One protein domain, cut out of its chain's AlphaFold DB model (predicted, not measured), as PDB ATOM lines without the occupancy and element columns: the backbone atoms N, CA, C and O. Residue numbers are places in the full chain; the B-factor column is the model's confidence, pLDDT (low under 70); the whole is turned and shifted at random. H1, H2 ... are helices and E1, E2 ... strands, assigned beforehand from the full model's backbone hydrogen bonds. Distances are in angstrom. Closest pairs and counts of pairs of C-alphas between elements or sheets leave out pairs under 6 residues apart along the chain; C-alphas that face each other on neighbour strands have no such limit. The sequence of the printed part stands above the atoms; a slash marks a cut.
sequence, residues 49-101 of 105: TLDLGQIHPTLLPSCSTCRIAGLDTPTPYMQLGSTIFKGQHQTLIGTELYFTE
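This is residues 49 to 101 of the 105 residues of the protein "TFIIIC_sub6 domain-containing protein" of Sistotremastrum niveocremeum HHB9708 (UniProt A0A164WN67). With little regular structure, this is a small three-stranded sheet with a long tail, residues 87 to 101, leaving one end and curving back wide of it, while H1 sits near the other end. Residues 53 to 58 stick out. The 53 printed residues run H1, E1, E2, E3; the mixed class's named elements hold only 16. The sheet E1-E2-E3 is an antiparallel meander, each strand neighbouring the one before; the whole is loose, radius of gyration of the C-alphas 12.8 A, spans 33 by 32 by 20 A.

Inner strand E2, residues 77 to 80, forms hairpins with E1, residues 66 to 69, at 166 degrees, and E3, residues 83 to 86, at 158 degrees. Within hydrogen-bond range are N 79 and O 67, 2.8 A, and N 85 and O 78, 2.8 A. E1 and E3 are apart. H1, residues 59 to 62, only grazes the sheet; its closest C-alphas to E2 are Leu 59 and Leu 80, 7.6 A. H1 is too short for an O i to N i+4 pair; its one O i to N i+3 pair is within range.

E1 spans 10.3 A, E2 and E3 10.2 A each, H1 5.4 A. H1 begins at C-alpha 59 (-33.439, -56.287, -28.322); E3 ends at C-alpha 86 (-20.632, -52.336, -37.059).

The farthest C-alphas, Ser 82 and Gly 94, are 33.7 A apart. The printed part has no cut, no link is long, and no printed residue is under 70 in pLDDT.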
ATOM      1  N   THR A  49     -32.267 -45.071 -43.261       92.06
ATOM      2  CA  THR A  49     -32.759 -46.341 -42.726       92.06
ATOM      3  C   THR A  49     -31.607 -47.142 -42.129       92.06
ATOM      4  O   THR A  49     -30.568 -47.327 -42.763       92.06
ATOM      5  N   LEU A  50     -31.796 -47.652 -40.910       92.12
ATOM      6  CA  LEU A  50     -30.868 -48.570 -40.250       92.12
ATOM      7  C   LEU A  50     -31.403 -49.999 -40.376       92.12
ATOM      8  O   LEU A  50     -32.305 -50.394 -39.637       92.12
ATOM      9  N   ASP A  51     -30.831 -50.778 -41.292       92.00
ATOM     10  CA  ASP A  51     -31.091 -52.217 -41.367       92.00
ATOM     11  C   ASP A  51     -30.211 -52.962 -40.351       92.00
ATOM     12  O   ASP A  51     -28.980 -52.925 -40.412       92.00
ATOM     13  N   LEU A  52     -30.851 -53.626 -39.387       92.00
ATOM     14  CA  LEU A  52     -30.176 -54.376 -38.324       92.00
ATOM     15  C   LEU A  52     -30.011 -55.864 -38.655       92.00
ATOM     16  O   LEU A  52     -29.415 -56.606 -37.870       92.00
ATOM     17  N   GLY A  53     -30.544 -56.316 -39.792       89.31
ATOM     18  CA  GLY A  53     -30.588 -57.722 -40.158       89.31
ATOM     19  C   GLY A  53     -31.334 -58.566 -39.120       89.31
ATOM     20  O   GLY A  53     -32.375 -58.182 -38.584       89.31
ATOM     21  N   GLN A  54     -30.804 -59.757 -38.828       89.06
ATOM     22  CA  GLN A  54     -31.392 -60.649 -37.829       89.06
ATOM     23  C   GLN A  54     -30.918 -60.282 -36.423       89.06
ATOM     24  O   GLN A  54     -29.802 -60.609 -36.019       89.06
ATOM     25  N   ILE A  55     -31.800 -59.645 -35.656       90.88
ATOM     26  CA  ILE A  55     -31.590 -59.356 -34.235       90.88
ATOM     27  C   ILE A  55     -32.504 -60.201 -33.353       90.88
ATOM     28  O   ILE A  55     -33.545 -60.703 -33.782       90.88
ATOM     29  N   HIS A  56     -32.138 -60.324 -32.077       88.25
ATOM     30  CA  HIS A  56     -33.020 -60.939 -31.095       88.25
ATOM     31  C   HIS A  56     -34.321 -60.114 -30.968       88.25
ATOM     32  O   HIS A  56     -34.229 -58.898 -30.773       88.25
ATOM     33  N   PRO A  57     -35.523 -60.727 -31.003       87.19
ATOM     34  CA  PRO A  57     -36.794 -59.992 -31.022       87.19
ATOM     35  C   PRO A  57     -36.999 -59.041 -29.837       87.19
ATOM     36  O   PRO A  57     -37.705 -58.044 -29.943       87.19
ATOM     37  N   THR A  58     -36.372 -59.332 -28.695       90.69
ATOM     38  CA  THR A  58     -36.481 -58.496 -27.492       90.69
ATOM     39  C   THR A  58     -35.456 -57.367 -27.436       90.69
ATOM     40  O   THR A  58     -35.525 -56.559 -26.514       90.69
ATOM     41  N   LEU A  59     -34.506 -57.286 -28.373       89.25
ATOM     42  CA  LEU A  59     -33.439 -56.287 -28.322       89.25
ATOM     43  C   LEU A  59     -34.004 -54.866 -28.442       89.25
ATOM     44  O   LEU A  59     -33.766 -54.056 -27.554       89.25
ATOM     45  N   LEU A  60     -34.801 -54.581 -29.478       88.56
ATOM     46  CA  LEU A  60     -35.370 -53.241 -29.677       88.56
ATOM     47  C   LEU A  60     -36.335 -52.831 -28.554       88.56
ATOM     48  O   LEU A  60     -36.143 -51.752 -28.003       88.56
ATOM     49  N   PRO A  61     -37.305 -53.669 -28.129       90.38
ATOM     50  CA  PRO A  61     -38.226 -53.278 -27.061       90.38
ATOM     51  C   PRO A  61     -37.561 -53.082 -25.692       90.38
ATOM     52  O   PRO A  61     -38.112 -52.387 -24.844       90.38
ATOM     53  N   SER A  62     -36.409 -53.718 -25.443       86.44
ATOM     54  CA  SER A  62     -35.698 -53.615 -24.158       86.44
ATOM     55  C   SER A  62     -34.683 -52.472 -24.101       86.44
ATOM     56  O   SER A  62     -34.201 -52.142 -23.017       86.44
ATOM     57  N   CYS A  63     -34.362 -51.851 -25.238       88.69
ATOM     58  CA  CYS A  63     -33.399 -50.761 -25.308       88.69
ATOM     59  C   CYS A  63     -34.115 -49.409 -25.288       88.69
ATOM     60  O   CYS A  63     -34.836 -49.063 -26.216       88.69
ATOM     61  N   SER A  64     -33.865 -48.607 -24.254       88.56
ATOM     62  CA  SER A  64     -34.353 -47.222 -24.166       88.56
ATOM     63  C   SER A  64     -33.402 -46.197 -24.791       88.56
ATOM     64  O   SER A  64     -33.748 -45.024 -24.903       88.56
ATOM     65  N   THR A  65     -32.196 -46.617 -25.179       90.62
ATOM     66  CA  THR A  65     -31.165 -45.735 -25.731       90.62
ATOM     67  C   THR A  65     -30.546 -46.334 -26.984       90.62
ATOM     68  O   THR A  65     -30.152 -47.503 -26.980       90.62
ATOM     69  N   CYS A  66     -30.374 -45.494 -28.000       91.94
ATOM     70  CA  CYS A  66     -29.563 -45.756 -29.179       91.94
ATOM     71  C   CYS A  66     -28.404 -44.755 -29.195       91.94
ATOM     72  O   CYS A  66     -28.613 -43.567 -28.948       91.94
ATOM     73  N   ARG A  67     -27.181 -45.229 -29.440       95.38
ATOM     74  CA  ARG A  67     -26.008 -44.370 -29.650       95.38
ATOM     75  C   ARG A  67     -25.403 -44.705 -30.993       95.38
ATOM     76  O   ARG A  67     -25.214 -45.882 -31.284       95.38
ATOM     77  N   ILE A  68     -25.072 -43.686 -31.769       94.94
ATOM     78  CA  ILE A  68     -24.434 -43.839 -33.072       94.94
ATOM     79  C   ILE A  68     -23.166 -42.989 -33.069       94.94
ATOM     80  O   ILE A  68     -23.168 -41.876 -32.546       94.94
ATOM     81  N   ALA A  69     -22.084 -43.529 -33.618       95.62
ATOM     82  CA  ALA A  69     -20.816 -42.835 -33.780       95.62
ATOM     83  C   ALA A  69     -20.260 -43.068 -35.186       95.62
ATOM     84  O   ALA A  69     -20.346 -44.179 -35.714       95.62
ATOM     85  N   GLY A  70     -19.662 -42.024 -35.764       92.50
ATOM     86  CA  GLY A  70     -18.975 -42.100 -37.053       92.50
ATOM     87  C   GLY A  70     -19.900 -42.270 -38.260       92.50
ATOM     88  O   GLY A  70     -19.562 -43.047 -39.150       92.50
ATOM     89  N   LEU A  71     -21.055 -41.590 -38.294       90.06
ATOM     90  CA  LEU A  71     -21.954 -41.567 -39.469       90.06
ATOM     91  C   LEU A  71     -21.299 -40.970 -40.723       90.06
ATOM     92  O   LEU A  71     -21.739 -41.236 -41.834       90.06
ATOM     93  N   ASP A  72     -20.265 -40.165 -40.528       85.50
ATOM     94  CA  ASP A  72     -19.416 -39.539 -41.535       85.50
ATOM     95  C   ASP A  72     -18.269 -40.448 -42.006       85.50
ATOM     96  O   ASP A  72     -17.546 -40.100 -42.940       85.50
ATOM     97  N   THR A  73     -18.088 -41.609 -41.367       88.06
ATOM     98  CA  THR A  73     -17.026 -42.579 -41.669       88.06
ATOM     99  C   THR A  73     -17.560 -43.711 -42.553       88.06
ATOM    100  O   THR A  73     -18.757 -43.980 -42.543       88.06
ATOM    101  N   PRO A  74     -16.718 -44.496 -43.258       88.56
ATOM    102  CA  PRO A  74     -17.204 -45.610 -44.071       88.56
ATOM    103  C   PRO A  74     -17.756 -46.757 -43.204       88.56
ATOM    104  O   PRO A  74     -18.275 -47.746 -43.719       88.56
ATOM    105  N   THR A  75     -17.555 -46.690 -41.885       93.12
ATOM    106  CA  THR A  75     -17.846 -47.750 -40.922       93.12
ATOM    107  C   THR A  75     -18.436 -47.141 -39.645       93.12
ATOM    108  O   THR A  75     -17.736 -47.031 -38.633       93.12
ATOM    109  N   PRO A  76     -19.720 -46.752 -39.666       94.81
ATOM    110  CA  PRO A  76     -20.401 -46.268 -38.475       94.81
ATOM    111  C   PRO A  76     -20.558 -47.387 -37.444       94.81
ATOM    112  O   PRO A  76     -20.666 -48.567 -37.784       94.81
ATOM    113  N   TYR A  77     -20.625 -47.022 -36.168       96.69
ATOM    114  CA  TYR A  77     -20.938 -47.946 -35.083       96.69
ATOM    115  C   TYR A  77     -22.226 -47.525 -34.394       96.69
ATOM    116  O   TYR A  77     -22.448 -46.342 -34.141       96.69
ATOM    117  N   MET A  78     -23.052 -48.506 -34.045       95.50
ATOM    118  CA  MET A  78     -24.278 -48.287 -33.289       95.50
ATOM    119  C   MET A  78     -24.293 -49.170 -32.045       95.50
ATOM    120  O   MET A  78     -23.987 -50.357 -32.114       95.50
ATOM    121  N   GLN A  79     -24.688 -48.611 -30.908       94.75
ATOM    122  CA  GLN A  79     -24.893 -49.341 -29.665       94.75
ATOM    123  C   GLN A  79     -26.379 -49.345 -29.292       94.75
ATOM    124  O   GLN A  79     -26.985 -48.286 -29.110       94.75
ATOM    125  N   LEU A  80     -26.933 -50.546 -29.113       93.19
ATOM    126  CA  LEU A  80     -28.264 -50.793 -28.555       93.19
ATOM    127  C   LEU A  80     -28.106 -51.635 -27.285       93.19
ATOM    128  O   LEU A  80     -27.762 -52.819 -27.345       93.19
ATOM    129  N   GLY A  81     -28.302 -51.012 -26.122       88.31
ATOM    130  CA  GLY A  81     -28.048 -51.655 -24.831       88.31
ATOM    131  C   GLY A  81     -26.582 -52.089 -24.695       88.31
ATOM    132  O   GLY A  81     -25.672 -51.260 -24.760       88.31
ATOM    133  N   SER A  82     -26.343 -53.388 -24.505       88.31
ATOM    134  CA  SER A  82     -24.999 -53.986 -24.464       88.31
ATOM    135  C   SER A  82     -24.492 -54.482 -25.824       88.31
ATOM    136  O   SER A  82     -23.348 -54.926 -25.914       88.31
ATOM    137  N   THR A  83     -25.308 -54.412 -26.878       91.06
ATOM    138  CA  THR A  83     -24.954 -54.897 -28.216       91.06
ATOM    139  C   THR A  83     -24.360 -53.768 -29.048       91.06
ATOM    140  O   THR A  83     -24.939 -52.684 -29.134       91.06
ATOM    141  N   ILE A  84     -23.220 -54.036 -29.687       94.44
ATOM    142  CA  ILE A  84     -22.551 -53.109 -30.603       94.44
ATOM    143  C   ILE A  84     -22.638 -53.671 -32.021       94.44
ATOM    144  O   ILE A  84     -22.263 -54.816 -32.271       94.44
ATOM    145  N   PHE A  85     -23.110 -52.840 -32.939       95.56
ATOM    146  CA  PHE A  85     -23.208 -53.102 -34.364       95.56
ATOM    147  C   PHE A  85     -22.134 -52.310 -35.098       95.56
ATOM    148  O   PHE A  85     -21.901 -51.136 -34.807       95.56
ATOM    149  N   LYS A  86     -21.508 -52.964 -36.073       96.44
ATOM    150  CA  LYS A  86     -20.632 -52.336 -37.059       96.44
ATOM    151  C   LYS A  86     -21.431 -52.181 -38.348       96.44
ATOM    152  O   LYS A  86     -21.861 -53.182 -38.915       96.44
ATOM    153  N   GLY A  87     -21.651 -50.946 -38.768       94.62
ATOM    154  CA  GLY A  87     -22.415 -50.607 -39.958       94.62
ATOM    155  C   GLY A  87     -21.549 -50.454 -41.205       94.62
ATOM    156  O   GLY A  87     -20.318 -50.431 -41.153       94.62
ATOM    157  N   GLN A  88     -22.240 -50.337 -42.331       94.06
ATOM    158  CA  GLN A  88     -21.705 -49.981 -43.640       94.06
ATOM    159  C   GLN A  88     -22.775 -49.172 -44.375       94.06
ATOM    160  O   GLN A  88     -23.966 -49.445 -44.216       94.06
ATOM    161  N   HIS A  89     -22.367 -48.187 -45.171       92.38
ATOM    162  CA  HIS A  89     -23.306 -47.412 -45.978       92.38
ATOM    163  C   HIS A  89     -23.733 -48.217 -47.205       92.38
ATOM    164  O   HIS A  89     -22.890 -48.780 -47.906       92.38
ATOM    165  N   GLN A  90     -25.034 -48.250 -47.487       91.31
ATOM    166  CA  GLN A  90     -25.577 -48.895 -48.675       91.31
ATOM    167  C   GLN A  90     -26.657 -48.024 -49.312       91.31
ATOM    168  O   GLN A  90     -27.625 -47.639 -48.662       91.31
ATOM    169  N   THR A  91     -26.494 -47.721 -50.599       90.50
ATOM    170  CA  THR A  91     -27.496 -46.999 -51.388       90.50
ATOM    171  C   THR A  91     -28.533 -47.982 -51.924       90.50
ATOM    172  O   THR A  91     -28.184 -48.953 -52.599       90.50
ATOM    173  N   LEU A  92     -29.808 -47.730 -51.626       89.19
ATOM    174  CA  LEU A  92     -30.928 -48.515 -52.139       89.19
ATOM    175  C   LEU A  92     -31.169 -48.216 -53.628       89.19
ATOM    176  O   LEU A  92     -31.029 -47.079 -54.079       89.19
ATOM    177  N   ILE A  93     -31.585 -49.229 -54.392       93.19
ATOM    178  CA  ILE A  93     -32.146 -49.011 -55.729       93.19
ATOM    179  C   ILE A  93     -33.608 -48.578 -55.567       93.19
ATOM    180  O   ILE A  93     -34.454 -49.391 -55.200       93.19
ATOM    181  N   GLY A  94     -33.904 -47.316 -55.875       92.81
ATOM    182  CA  GLY A  94     -35.245 -46.736 -55.767       92.81
ATOM    183  C   GLY A  94     -35.401 -45.834 -54.544       92.81
ATOM    184  O   GLY A  94     -34.422 -45.301 -54.029       92.81
ATOM    185  N   THR A  95     -36.643 -45.645 -54.100       91.88
ATOM    186  CA  THR A  95     -36.991 -44.758 -52.981       91.88
ATOM    187  C   THR A  95     -37.826 -45.523 -51.967       91.88
ATOM    188  O   THR A  95     -38.789 -46.196 -52.336       91.88
ATOM    189  N   GLU A  96     -37.466 -45.409 -50.693       92.06
ATOM    190  CA  GLU A  96     -38.259 -45.921 -49.580       92.06
ATOM    191  C   GLU A  96     -39.174 -44.810 -49.049       92.06
ATOM    192  O   GLU A  96     -38.749 -43.663 -48.918       92.06
ATOM    193  N   LEU A  97     -40.441 -45.134 -48.779       92.31
ATOM    194  CA  LEU A  97     -41.439 -44.178 -48.300       92.31
ATOM    195  C   LEU A  97     -41.909 -44.582 -46.904       92.31
ATOM    196  O   LEU A  97     -42.482 -45.657 -46.724       92.31
ATOM    197  N   TYR A  98     -41.706 -43.690 -45.938       90.06
ATOM    198  CA  TYR A  98     -42.193 -43.845 -44.572       90.06
ATOM    199  C   TYR A  98     -43.436 -42.988 -44.360       90.06
ATOM    200  O   TYR A  98     -43.416 -41.778 -44.573       90.06
ATOM    201  N   PHE A  99     -44.512 -43.621 -43.902       92.06
ATOM    202  CA  PHE A  99     -45.740 -42.934 -43.525       92.06
ATOM    203  C   PHE A  99     -45.852 -42.938 -42.004       92.06
ATOM    204  O   PHE A  99     -45.931 -43.995 -41.381       92.06
ATOM    205  N   THR A 100     -45.858 -41.757 -41.399       85.81
ATOM    206  CA  THR A 100     -46.170 -41.593 -39.977       85.81
ATOM    207  C   THR A 100     -47.654 -41.290 -39.834       85.81
ATOM    208  O   THR A 100     -48.171 -40.434 -40.553       85.81
ATOM    209  N   GLU A 101     -48.352 -41.941 -38.903       82.00
ATOM    210  CA  GLU A 101     -49.711 -41.512 -38.575       82.00
ATOM    211  C   GLU A 101     -49.673 -40.084 -38.017       82.00
ATOM    212  O   GLU A 101     -48.906 -39.786 -37.097       82.00
TER     213      GLU A 101